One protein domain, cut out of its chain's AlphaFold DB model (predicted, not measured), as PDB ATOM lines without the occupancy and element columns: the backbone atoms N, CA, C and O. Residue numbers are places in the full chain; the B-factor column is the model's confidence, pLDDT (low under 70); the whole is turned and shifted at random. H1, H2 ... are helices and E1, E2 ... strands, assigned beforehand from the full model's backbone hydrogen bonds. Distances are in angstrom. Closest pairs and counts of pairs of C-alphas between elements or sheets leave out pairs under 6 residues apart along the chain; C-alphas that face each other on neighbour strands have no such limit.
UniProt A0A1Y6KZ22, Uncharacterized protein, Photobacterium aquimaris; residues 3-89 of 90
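Overview. This is residues 3 to 89 of the 90 residues of an uncharacterized protein of Photobacterium aquimaris (UniProt A0A1Y6KZ22). One antiparallel sheet of six strands curls like part of a barrel and folds back on itself, so that E2, E1 and E3 face E5 and E6, with E4 as hinge; the curl is incomplete, though edge strands E2 and E6 meet at one end. Two short helices, H1 and H2, lie side by side on its outside. The 87 printed residues hold, in order, H1 E1 E2 H2 E3 E4 E5 E6; the sheet's order is E2 E1 E3 E4 E5 E6, the class mixed. The whole is compact, with a radius of gyration of the C-alphas of 11.8 A and spans of 33, 29 and 25 A.

Arrangement. Along the printed part come H1, residues 4 to 13, E1, 18 to 25, E2, 28 to 32, H2, 41 to 50, E3, 53 to 58, E4, 64 to 69, E5, 74 to 81, and E6, 84 to 88. H1 is on the sheet, height 10.1 A; its closest C-alphas to E5 are Ile 4 and Val 75, 5.8 A. H2 is on the sheet, height 9.8 A; E2, H2 and E3 form a split strand-helix-strand unit, E1 between its strands, with a right-handed crossover. H1 and H2 are close but not clearly touching, Glu 12 and Tyr 41 having the closest C-alphas, 7.0 A. Within hydrogen-bond range are N 22 and O 30, 2.9 A, in hairpin E1 and E2, and N 21 and O 55, 2.8 A, between E1 and E3. E3 to E6 form a meander, each strand the antiparallel neighbour of the one before, with N 56 and O 66, 2.8 A, N 67 and O 76, 2.8 A, and N 79 and O 87, 2.9 A, within range. E5 bends by 56 degrees at residue 77. Every O i to N i+4 pair in H1 and H2 is within range.

Along the chain. H1 begins at C-alpha 4 (-37.041, -40.850, -7.617). E1 measures 22.1 A, E5 20.7 A. E6 ends at C-alpha 88 (-31.095, -42.918, 7.753).

Size, cuts and confidence. The farthest C-alphas, of Asn 13 and Arg 26, are 34.4 A apart. The printed part has no cut and no long link. Residues 33 to 37 are under 70 in pLDDT.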
ATOM      1  N   ASN A   3     -40.290 -43.072  -4.663       94.19
ATOM      2  CA  ASN A   3     -39.411 -43.284  -5.814       94.19
ATOM      3  C   ASN A   3     -38.804 -41.958  -6.309       94.19
ATOM      4  O   ASN A   3     -39.231 -40.869  -5.913       94.19
ATOM      5  N   ILE A   4     -37.776 -42.038  -7.158       94.62
ATOM      6  CA  ILE A   4     -37.041 -40.850  -7.617       94.62
ATOM      7  C   ILE A   4     -37.930 -39.931  -8.464       94.62
ATOM      8  O   ILE A   4     -37.839 -38.710  -8.339       94.62
ATOM      9  N   ALA A   5     -38.812 -40.489  -9.295       93.31
ATOM     10  CA  ALA A   5     -39.695 -39.699 -10.150       93.31
ATOM     11  C   ALA A   5     -40.715 -38.888  -9.333       93.31
ATOM     12  O   ALA A   5     -40.883 -37.695  -9.577       93.31
ATOM     13  N   GLU A   6     -41.334 -39.513  -8.329       95.19
ATOM     14  CA  GLU A   6     -42.228 -38.863  -7.365       95.19
ATOM     15  C   GLU A   6     -41.511 -37.744  -6.613       95.19
ATOM     16  O   GLU A   6     -42.039 -36.641  -6.502       95.19
ATOM     17  N   PHE A   7     -40.282 -37.996  -6.148       95.12
ATOM     18  CA  PHE A   7     -39.486 -36.974  -5.474       95.12
ATOM     19  C   PHE A   7     -39.195 -35.774  -6.374       95.12
ATOM     20  O   PHE A   7     -39.401 -34.644  -5.941       95.12
ATOM     21  N   ILE A   8     -38.753 -36.002  -7.617       93.81
ATOM     22  CA  ILE A   8     -38.466 -34.917  -8.566       93.81
ATOM     23  C   ILE A   8     -39.730 -34.098  -8.839       93.81
ATOM     24  O   ILE A   8     -39.667 -32.873  -8.794       93.81
ATOM     25  N   ALA A   9     -40.867 -34.756  -9.085       93.81
ATOM     26  CA  ALA A   9     -42.134 -34.074  -9.333       93.81
ATOM     27  C   ALA A   9     -42.572 -33.220  -8.133       93.81
ATOM     28  O   ALA A   9     -43.042 -32.101  -8.306       93.81
ATOM     29  N   GLU A  10     -42.388 -33.724  -6.911       93.50
ATOM     30  CA  GLU A  10     -42.711 -32.988  -5.689       93.50
ATOM     31  C   GLU A  10     -41.862 -31.724  -5.537       93.50
ATOM     32  O   GLU A  10     -42.408 -30.637  -5.347       93.50
ATOM     33  N   ILE A  11     -40.536 -31.838  -5.659       92.06
ATOM     34  CA  ILE A  11     -39.653 -30.674  -5.506       92.06
ATOM     35  C   ILE A  11     -39.826 -29.678  -6.663       92.06
ATOM     36  O   ILE A  11     -39.706 -28.474  -6.443       92.06
ATOM     37  N   GLU A  12     -40.172 -30.162  -7.862       91.88
ATOM     38  CA  GLU A  12     -40.512 -29.342  -9.028       91.88
ATOM     39  C   GLU A  12     -41.796 -28.541  -8.802       91.88
ATOM     40  O   GLU A  12     -41.780 -27.315  -8.936       91.88
ATOM     41  N   ASN A  13     -42.867 -29.199  -8.354       93.06
ATOM     42  CA  ASN A  13     -44.147 -28.558  -8.041       93.06
ATOM     43  C   ASN A  13     -44.029 -27.541  -6.899       93.06
ATOM     44  O   ASN A  13     -44.652 -26.481  -6.945       93.06
ATOM     45  N   ASN A  14     -43.199 -27.837  -5.898       90.19
ATOM     46  CA  ASN A  14     -42.946 -26.946  -4.766       90.19
ATOM     47  C   ASN A  14     -41.933 -25.836  -5.088       90.19
ATOM     48  O   ASN A  14     -41.644 -24.996  -4.235       90.19
ATOM     49  N   ASN A  15     -41.391 -25.802  -6.314       88.19
ATOM     50  CA  ASN A  15     -40.386 -24.836  -6.752       88.19
ATOM     51  C   ASN A  15     -39.173 -24.773  -5.796       88.19
ATOM     52  O   ASN A  15     -38.594 -23.701  -5.562       88.19
ATOM     53  N   CYS A  16     -38.819 -25.929  -5.228       89.19
ATOM     54  CA  CYS A  16     -37.753 -26.072  -4.254       89.19
ATOM     55  C   CYS A  16     -36.405 -25.823  -4.916       89.19
ATOM     56  O   CYS A  16     -36.116 -26.260  -6.028       89.19
ATOM     57  N   SER A  17     -35.545 -25.126  -4.193       90.06
ATOM     58  CA  SER A  17     -34.177 -24.918  -4.626       90.06
ATOM     59  C   SER A  17     -33.266 -25.907  -3.914       90.06
ATOM     60  O   SER A  17     -33.499 -26.217  -2.745       90.06
ATOM     61  N   TYR A  18     -32.256 -26.428  -4.606       91.44
ATOM     62  CA  TYR A  18     -31.472 -27.537  -4.071       91.44
ATOM     63  C   TYR A  18     -29.981 -27.446  -4.388       91.44
ATOM     64  O   TYR A  18     -29.566 -26.803  -5.356       91.44
ATOM     65  N   ASN A  19     -29.197 -28.135  -3.561       92.50
ATOM     66  CA  ASN A  19     -27.794 -28.453  -3.794       92.50
ATOM     67  C   ASN A  19     -27.651 -29.950  -4.076       92.50
ATOM     68  O   ASN A  19     -28.401 -30.773  -3.547       92.50
ATOM     69  N   ILE A  20     -26.672 -30.303  -4.905       93.06
ATOM     70  CA  ILE A  20     -26.386 -31.695  -5.252       93.06
ATOM     71  C   ILE A  20     -25.048 -32.087  -4.643       93.06
ATOM     72  O   ILE A  20     -24.051 -31.396  -4.848       93.06
ATOM     73  N   TRP A  21     -25.006 -33.237  -3.980       95.06
ATOM     74  CA  TRP A  21     -23.772 -33.856  -3.523       95.06
ATOM     75  C   TRP A  21     -23.621 -35.239  -4.141       95.06
ATOM     76  O   TRP A  21     -24.543 -36.048  -4.104       95.06
ATOM     77  N   VAL A  22     -22.447 -35.532  -4.688       94.31
ATOM     78  CA  VAL A  22     -22.139 -36.834  -5.290       94.31
ATOM     79  C   VAL A  22     -21.160 -37.599  -4.425       94.31
ATOM     80  O   VAL A  22     -20.264 -37.012  -3.813       94.31
ATOM     81  N   TYR A  23     -21.328 -38.917  -4.371       94.12
ATOM     82  CA  TYR A  23     -20.387 -39.778  -3.670       94.12
ATOM     83  C   TYR A  23     -18.978 -39.623  -4.257       94.12
ATOM     84  O   TYR A  23     -18.782 -39.746  -5.465       94.12
ATOM     85  N   ALA A  24     -17.995 -39.357  -3.396       91.62
ATOM     86  CA  ALA A  24     -16.599 -39.227  -3.791       91.62
ATOM     87  C   ALA A  24     -15.800 -40.472  -3.391       91.62
ATOM     88  O   ALA A  24     -15.400 -41.261  -4.240       91.62
ATOM     89  N   GLN A  25     -15.542 -40.646  -2.092       92.06
ATOM     90  CA  GLN A  25     -14.794 -41.790  -1.564       92.06
ATOM     91  C   GLN A  25     -14.984 -41.932  -0.053       92.06
ATOM     92  O   GLN A  25     -15.168 -40.939   0.646       92.06
ATOM     93  N   ARG A  26     -14.846 -43.157   0.472       91.62
ATOM     94  CA  ARG A  26     -14.827 -43.449   1.923       91.62
ATOM     95  C   ARG A  26     -16.039 -42.884   2.682       91.62
ATOM     96  O   ARG A  26     -15.892 -42.371   3.789       91.62
ATOM     97  N   GLY A  27     -17.222 -42.941   2.069       90.81
ATOM     98  CA  GLY A  27     -18.454 -42.411   2.662       90.81
ATOM     99  C   GLY A  27     -18.595 -40.886   2.616       90.81
ATOM    100  O   GLY A  27     -19.582 -40.371   3.132       90.81
ATOM    101  N   TYR A  28     -17.637 -40.164   2.023       95.56
ATOM    102  CA  TYR A  28     -17.719 -38.717   1.832       95.56
ATOM    103  C   TYR A  28     -18.381 -38.363   0.506       95.56
ATOM    104  O   TYR A  28     -18.111 -38.981  -0.531       95.56
ATOM    105  N   TYR A  29     -19.162 -37.292   0.542       95.94
ATOM    106  CA  TYR A  29     -19.817 -36.694  -0.607       95.94
ATOM    107  C   TYR A  29     -19.185 -35.339  -0.922       95.94
ATOM    108  O   TYR A  29     -18.703 -34.639  -0.038       95.94
ATOM    109  N   LYS A  30     -19.174 -34.950  -2.194       94.06
ATOM    110  CA  LYS A  30     -18.721 -33.627  -2.631       94.06
ATOM    111  C   LYS A  30     -19.862 -32.892  -3.301       94.06
ATOM    112  O   LYS A  30     -20.557 -33.468  -4.133       94.06
ATOM    113  N   GLN A  31     -20.023 -31.621  -2.961       92.88
ATOM    114  CA  GLN A  31     -21.013 -30.770  -3.603       92.88
ATOM    115  C   GLN A  31     -20.622 -30.531  -5.066       92.88
ATOM    116  O   GLN A  31     -19.483 -30.159  -5.361       92.88
ATOM    117  N   LEU A  32     -21.566 -30.732  -5.981       87.94
ATOM    118  CA  LEU A  32     -21.438 -30.283  -7.361       87.94
ATOM    119  C   LEU A  32     -21.782 -28.794  -7.425       87.94
ATOM    120  O   LEU A  32     -22.858 -28.395  -6.995       87.94
ATOM    121  N   ASN A  33     -20.873 -28.000  -7.999       69.69
ATOM    122  CA  ASN A  33     -20.991 -26.548  -8.189       69.69
ATOM    123  C   ASN A  33     -21.238 -25.780  -6.877       69.69
ATOM    124  O   ASN A  33     -22.369 -25.460  -6.526       69.69
ATOM    125  N   SER A  34     -20.153 -25.430  -6.182       60.22
ATOM    126  CA  SER A  34     -20.135 -24.869  -4.818       60.22
ATOM    127  C   SER A  34     -20.800 -23.493  -4.620       60.22
ATOM    128  O   SER A  34     -20.588 -22.875  -3.581       60.22
ATOM    129  N   THR A  35     -21.528 -22.952  -5.601       55.72
ATOM    130  CA  THR A  35     -21.983 -21.550  -5.585       55.72
ATOM    131  C   THR A  35     -23.410 -21.307  -6.062       55.72
ATOM    132  O   THR A  35     -23.889 -20.189  -5.886       55.72
ATOM    133  N   VAL A  36     -24.115 -22.286  -6.644       60.25
ATOM    134  CA  VAL A  36     -25.449 -22.020  -7.212       60.25
ATOM    135  C   VAL A  36     -26.470 -23.046  -6.751       60.25
ATOM    136  O   VAL A  36     -26.559 -24.154  -7.276       60.25
ATOM    137  N   VAL A  37     -27.297 -22.597  -5.814       68.69
ATOM    138  CA  VAL A  37     -28.606 -23.169  -5.515       68.69
ATOM    139  C   VAL A  37     -29.419 -23.206  -6.816       68.69
ATOM    140  O   VAL A  37     -29.689 -22.164  -7.417       68.69
ATOM    141  N   THR A  38     -29.767 -24.403  -7.292       72.31
ATOM    142  CA  THR A  38     -30.358 -24.595  -8.625       72.31
ATOM    143  C   THR A  38     -31.825 -25.009  -8.553       72.31
ATOM    144  O   THR A  38     -32.279 -25.614  -7.585       72.31
ATOM    145  N   LYS A  39     -32.573 -24.653  -9.601       81.75
ATOM    146  CA  LYS A  39     -33.964 -25.069  -9.856       81.75
ATOM    147  C   LYS A  39     -34.097 -25.800 -11.197       81.75
ATOM    148  O   LYS A  39     -35.177 -25.915 -11.760       81.75
ATOM    149  N   ASN A  40     -32.978 -26.256 -11.764       86.81
ATOM    150  CA  ASN A  40     -32.952 -26.867 -13.090       86.81
ATOM    151  C   ASN A  40     -33.179 -28.385 -13.009       86.81
ATOM    152  O   ASN A  40     -32.231 -29.167 -12.966       86.81
ATOM    153  N   TYR A  41     -34.436 -28.824 -12.998       86.19
ATOM    154  CA  TYR A  41     -34.774 -30.248 -12.846       86.19
ATOM    155  C   TYR A  41     -34.327 -31.128 -14.021       86.19
ATOM    156  O   TYR A  41     -34.083 -32.317 -13.832       86.19
ATOM    157  N   ALA A  42     -34.138 -30.565 -15.218       88.62
ATOM    158  CA  ALA A  42     -33.526 -31.291 -16.333       88.62
ATOM    159  C   ALA A  42     -32.049 -31.614 -16.048       88.62
ATOM    160  O   ALA A  42     -31.586 -32.723 -16.317       88.62
ATOM    161  N   TYR A  43     -31.318 -30.672 -15.442       89.12
ATOM    162  CA  TYR A  43     -29.955 -30.908 -14.970       89.12
ATOM    163  C   TYR A  43     -29.921 -31.962 -13.859       89.12
ATOM    164  O   TYR A  43     -29.104 -32.877 -13.927       89.12
ATOM    165  N   LEU A  44     -30.839 -31.898 -12.889       89.94
ATOM    166  CA  LEU A  44     -30.949 -32.913 -11.837       89.94
ATOM    167  C   LEU A  44     -31.162 -34.321 -12.404       89.94
ATOM    168  O   LEU A  44     -30.427 -35.232 -12.032       89.94
ATOM    169  N   LYS A  45     -32.109 -34.488 -13.337       90.69
ATOM    170  CA  LYS A  45     -32.361 -35.773 -14.013       90.69
ATOM    171  C   LYS A  45     -31.083 -36.322 -14.653       90.69
ATOM    172  O   LYS A  45     -30.701 -37.455 -14.377       90.69
ATOM    173  N   LYS A  46     -30.347 -35.481 -15.387       90.75
ATOM    174  CA  LYS A  46     -29.064 -35.860 -16.002       90.75
ATOM    175  C   LYS A  46     -28.018 -36.307 -14.972       90.75
ATOM    176  O   LYS A  46     -27.257 -37.241 -15.223       90.75
ATOM    177  N   ILE A  47     -27.944 -35.636 -13.822       91.12
ATOM    178  CA  ILE A  47     -27.000 -36.006 -12.762       91.12
ATOM    179  C   ILE A  47     -27.376 -37.347 -12.128       91.12
ATOM    180  O   ILE A  47     -26.476 -38.163 -11.924       91.12
ATOM    181  N   ILE A  48     -28.670 -37.590 -11.892       90.62
ATOM    182  CA  ILE A  48     -29.221 -38.860 -11.387       90.62
ATOM    183  C   ILE A  48     -28.893 -40.034 -12.302       90.62
ATOM    184  O   ILE A  48     -28.473 -41.084 -11.823       90.62
ATOM    185  N   GLU A  49     -29.000 -39.838 -13.610       89.81
ATOM    186  CA  GLU A  49     -28.624 -40.848 -14.604       89.81
ATOM    187  C   GLU A  49     -27.112 -41.132 -14.624       89.81
ATOM    188  O   GLU A  49     -26.690 -42.215 -15.019       89.81
ATOM    189  N   SER A  50     -26.288 -40.171 -14.194       90.25
ATOM    190  CA  SER A  50     -24.823 -40.254 -14.282       90.25
ATOM    191  C   SER A  50     -24.139 -40.739 -12.996       90.25
ATOM    192  O   SER A  50     -22.942 -41.018 -13.027       90.25
ATOM    193  N   HIS A  51     -24.847 -40.818 -11.862       89.31
ATOM    194  CA  HIS A  51     -24.262 -41.204 -10.572       89.31
ATOM    195  C   HIS A  51     -25.170 -42.167  -9.805       89.31
ATOM    196  O   HIS A  51     -26.381 -41.982  -9.744       89.31
ATOM    197  N   MET A  52     -24.568 -43.170  -9.155       87.62
ATOM    198  CA  MET A  52     -25.325 -44.192  -8.415       87.62
ATOM    199  C   MET A  52     -25.891 -43.682  -7.086       87.62
ATOM    200  O   MET A  52     -26.973 -44.097  -6.677       87.62
ATOM    201  N   GLN A  53     -25.154 -42.794  -6.411       93.38
ATOM    202  CA  GLN A  53     -25.529 -42.245  -5.109       93.38
ATOM    203  C   GLN A  53     -25.384 -40.731  -5.108       93.38
ATOM    204  O   GLN A  53     -24.287 -40.193  -5.307       93.38
ATOM    205  N   ILE A  54     -26.499 -40.058  -4.856       95.06
ATOM    206  CA  ILE A  54     -26.594 -38.602  -4.851       95.06
ATOM    207  C   ILE A  54     -27.342 -38.177  -3.603       95.06
ATOM    208  O   ILE A  54     -28.343 -38.788  -3.245       95.06
ATOM    209  N   ILE A  55     -26.889 -37.106  -2.966       95.88
ATOM    210  CA  ILE A  55     -27.655 -36.427  -1.930       95.88
ATOM    211  C   ILE A  55     -28.201 -35.132  -2.510       95.88
ATOM    212  O   ILE A  55     -27.465 -34.340  -3.101       95.88
ATOM    213  N   ILE A  56     -29.499 -34.933  -2.327       94.69
ATOM    214  CA  ILE A  56     -30.181 -33.679  -2.602       94.69
ATOM    215  C   ILE A  56     -30.422 -32.990  -1.270       94.69
ATOM    216  O   ILE A  56     -31.092 -33.527  -0.392       94.69
ATOM    217  N   GLU A  57     -29.842 -31.807  -1.129       94.31
ATOM    218  CA  GLU A  57     -30.090 -30.907  -0.012       94.31
ATOM    219  C   GLU A  57     -31.108 -29.864  -0.469       94.31
ATOM    220  O   GLU A  57     -30.830 -29.096  -1.392       94.31
ATOM    221  N   LEU A  58     -32.293 -29.863   0.137       92.69
ATOM    222  CA  LEU A  58     -33.320 -28.861  -0.123       92.69
ATOM    223  C   LEU A  58     -33.061 -27.632   0.748       92.69
ATOM    224  O   LEU A  58     -32.977 -27.733   1.972       92.69
ATOM    225  N   ASN A  59     -32.967 -26.465   0.116       83.56
ATOM    226  CA  ASN A  59     -32.727 -25.195   0.797       83.56
ATOM    227  C   ASN A  59     -34.053 -24.599   1.303       83.56
ATOM    228  O   ASN A  59     -34.551 -23.616   0.750       83.56
ATOM    229  N   ASN A  60     -34.631 -25.230   2.325       79.56
ATOM    230  CA  ASN A  60     -35.775 -24.716   3.087       79.56
ATOM    231  C   ASN A  60     -35.278 -23.969   4.349       79.56
ATOM    232  O   ASN A  60     -34.073 -23.911   4.592       79.56
ATOM    233  N   ASP A  61     -36.185 -23.438   5.187       81.12
ATOM    234  CA  ASP A  61     -35.831 -22.786   6.473       81.12
ATOM    235  C   ASP A  61     -34.934 -23.663   7.364       81.12
ATOM    236  O   ASP A  61     -34.108 -23.170   8.135       81.12
ATOM    237  N   LYS A  62     -35.092 -24.984   7.242       84.12
ATOM    238  CA  LYS A  62     -34.151 -25.987   7.736       84.12
ATOM    239  C   LYS A  62     -33.719 -26.856   6.555       84.12
ATOM    240  O   LYS A  62     -34.603 -27.361   5.863       84.12
ATOM    241  N   PRO A  63     -32.408 -27.045   6.323       86.69
ATOM    242  CA  PRO A  63     -31.941 -27.929   5.268       86.69
ATOM    243  C   PRO A  63     -32.431 -29.353   5.514       86.69
ATOM    244  O   PRO A  63     -32.245 -29.896   6.603       86.69
ATOM    245  N   GLU A  64     -33.043 -29.943   4.495       93.88
ATOM    246  CA  GLU A  64     -33.427 -31.352   4.491       93.88
ATOM    247  C   GLU A  64     -32.562 -32.106   3.492       93.88
ATOM    248  O   GLU A  64     -32.286 -31.612   2.395       93.88
ATOM    249  N   HIS A  65     -32.162 -33.321   3.853       95.50
ATOM    250  CA  HIS A  65     -31.238 -34.118   3.059       95.50
ATOM    251  C   HIS A  65     -31.886 -35.424   2.633       95.50
ATOM    252  O   HIS A  65     -32.402 -36.192   3.446       95.50
ATOM    253  N   TYR A  66     -31.810 -35.696   1.337       96.00
ATOM    254  CA  TYR A  66     -32.385 -36.881   0.724       96.00
ATOM    255  C   TYR A  66     -31.307 -37.644  -0.027       96.00
ATOM    256  O   TYR A  66     -30.678 -37.098  -0.928       96.00
ATOM    257  N   LEU A  67     -31.109 -38.913   0.321       96.38
ATOM    258  CA  LEU A  67     -30.258 -39.829  -0.429       96.38
ATOM    259  C   LEU A  67     -31.081 -40.487  -1.536       96.38
ATOM    260  O   LEU A  67     -32.094 -41.138  -1.272       96.38
ATOM    261  N   LEU A  68     -30.615 -40.320  -2.767       96.00
ATOM    262  CA  LEU A  68     -31.141 -40.941  -3.971       96.00
ATOM    263  C   LEU A  68     -30.225 -42.110  -4.333       96.00
ATOM    264  O   LEU A  68     -29.017 -41.932  -4.523       96.00
ATOM    265  N   LEU A  69     -30.817 -43.299  -4.428       93.69
ATOM    266  CA  LEU A  69     -30.155 -44.533  -4.836       93.69
ATOM    267  C   LEU A  69     -30.704 -44.949  -6.200       93.69
ATOM    268  O   LEU A  69     -31.750 -45.600  -6.285       93.69
ATOM    269  N   SER A  70     -30.002 -44.555  -7.267       89.31
ATOM    270  CA  SER A  70     -30.459 -44.749  -8.650       89.31
ATOM    271  C   SER A  70     -30.637 -46.228  -9.003       89.31
ATOM    272  O   SER A  70     -31.567 -46.574  -9.722       89.31
ATOM    273  N   GLU A  71     -29.805 -47.110  -8.440       89.81
ATOM    274  CA  GLU A  71     -29.827 -48.558  -8.711       89.81
ATOM    275  C   GLU A  71     -31.141 -49.240  -8.306       89.81
ATOM    276  O   GLU A  71     -31.543 -50.225  -8.919       89.81
ATOM    277  N   ILE A  72     -31.820 -48.713  -7.284       92.06
ATOM    278  CA  ILE A  72     -33.069 -49.279  -6.753       92.06
ATOM    279  C   ILE A  72     -34.253 -48.310  -6.856       92.06
ATOM    280  O   ILE A  72     -35.330 -48.611  -6.352       92.06
ATOM    281  N   ASN A  73     -34.071 -47.161  -7.514       92.50
ATOM    282  CA  ASN A  73     -35.089 -46.121  -7.686       92.50
ATOM    283  C   ASN A  73     -35.737 -45.664  -6.360       92.50
ATOM    284  O   ASN A  73     -36.955 -45.505  -6.271       92.50
ATOM    285  N   VAL A  74     -34.924 -45.457  -5.317       94.19
ATOM    286  CA  VAL A  74     -35.396 -45.064  -3.975       94.19
ATOM    287  C   VAL A  74     -34.850 -43.702  -3.568       94.19
ATOM    288  O   VAL A  74     -33.679 -43.390  -3.788       94.19
ATOM    289  N   VAL A  75     -35.708 -42.931  -2.897       95.88
ATOM    290  CA  VAL A  75     -35.353 -41.731  -2.141       95.88
ATOM    291  C   VAL A  75     -35.642 -41.948  -0.661       95.88
ATOM    292  O   VAL A  75     -36.761 -42.316  -0.275       95.88
ATOM    293  N   THR A  76     -34.641 -41.680   0.177       94.56
ATOM    294  CA  THR A  76     -34.764 -41.740   1.636       94.56
ATOM    295  C   THR A  76     -34.265 -40.460   2.284       94.56
ATOM    296  O   THR A  76     -33.272 -39.883   1.851       94.56
ATOM    297  N   HIS A  77     -34.951 -40.028   3.338       95.38
ATOM    298  CA  HIS A  77     -34.483 -38.932   4.173       95.38
ATOM    299  C   HIS A  77     -33.273 -39.405   4.991       95.38
ATOM    300  O   HIS A  77     -33.199 -40.572   5.395       95.38
ATOM    301  N   ILE A  78     -32.300 -38.525   5.198       95.94
ATOM    302  CA  ILE A  78     -31.053 -38.846   5.893       95.94
ATOM    303  C   ILE A  78     -30.647 -37.718   6.837       95.94
ATOM    304  O   ILE A  78     -30.958 -36.553   6.616       95.94
ATOM    305  N   ALA A  79     -29.882 -38.071   7.863       95.25
ATOM    306  CA  ALA A  79     -29.044 -37.103   8.549       95.25
ATOM    307  C   ALA A  79     -27.726 -36.974   7.776       95.25
ATOM    308  O   ALA A  79     -27.039 -37.973   7.531       95.25
ATOM    309  N   PHE A  80     -27.382 -35.749   7.388       94.94
ATOM    310  CA  PHE A  80     -26.166 -35.439   6.646       94.94
ATOM    311  C   PHE A  80     -25.375 -34.363   7.386       94.94
ATOM    312  O   PHE A  80     -25.868 -33.260   7.610       94.94
ATOM    313  N   ASN A  81     -24.151 -34.692   7.795       93.69
ATOM    314  CA  ASN A  81     -23.256 -33.754   8.466       93.69
ATOM    315  C   ASN A  81     -21.805 -34.033   8.076       93.69
ATOM    316  O   ASN A  81     -21.441 -35.179   7.814       93.69
ATOM    317  N   ASP A  82     -20.980 -32.985   8.028       93.56
ATOM    318  CA  ASP A  82     -19.563 -33.070   7.648       93.56
ATOM    319  C   ASP A  82     -19.338 -33.884   6.364       93.56
ATOM    320  O   ASP A  82     -18.412 -34.690   6.248       93.56
ATOM    321  N   GLN A  83     -20.225 -33.663   5.386       95.12
ATOM    322  CA  GLN A  83     -20.193 -34.301   4.071       95.12
ATOM    323  C   GLN A  83     -20.388 -35.827   4.102       95.12
ATOM    324  O   GLN A  83     -19.995 -36.524   3.163       95.12
ATOM    325  N   LYS A  84     -20.997 -36.362   5.165       95.75
ATOM    326  CA  LYS A  84     -21.303 -37.785   5.335       95.75
ATOM    327  C   LYS A  84     -22.750 -38.014   5.725       95.75
ATOM    328  O   LYS A  84     -23.339 -37.238   6.474       95.75
ATOM    329  N   VAL A  85     -23.276 -39.157   5.297       95.12
ATOM    330  CA  VAL A  85     -24.506 -39.718   5.863       95.12
ATOM    331  C   VAL A  85     -24.192 -40.238   7.265       95.12
ATOM    332  O   VAL A  85     -23.329 -41.102   7.423       95.12
ATOM    333  N   THR A  86     -24.868 -39.708   8.281       94.38
ATOM    334  CA  THR A  86     -24.683 -40.103   9.688       94.38
ATOM    335  C   THR A  86     -25.808 -40.997  10.196       94.38
ATOM    336  O   THR A  86     -25.582 -41.803  11.096       94.38
ATOM    337  N   ALA A  87     -26.999 -40.904   9.599       93.50
ATOM    338  CA  ALA A  87     -28.125 -41.792   9.864       93.50
ATOM    339  C   ALA A  87     -29.103 -41.812   8.681       93.50
ATOM    340  O   ALA A  87     -29.184 -40.855   7.910       93.50
ATOM    341  N   ILE A  88     -29.885 -42.887   8.578       89.44
ATOM    342  CA  ILE A  88     -31.095 -42.918   7.753       89.44
ATOM    343  C   ILE A  88     -32.233 -42.440   8.650       89.44
ATOM    344  O   ILE A  88     -32.449 -43.010   9.719       89.44
ATOM    345  N   ALA A  89     -32.915 -41.372   8.251       76.75
ATOM    346  CA  ALA A  89     -34.046 -40.862   9.007       76.75
ATOM    347  C   ALA A  89     -35.293 -41.680   8.637       76.75
ATOM    348  O   ALA A  89     -35.614 -41.812   7.453       76.75
TER     349      ALA A  89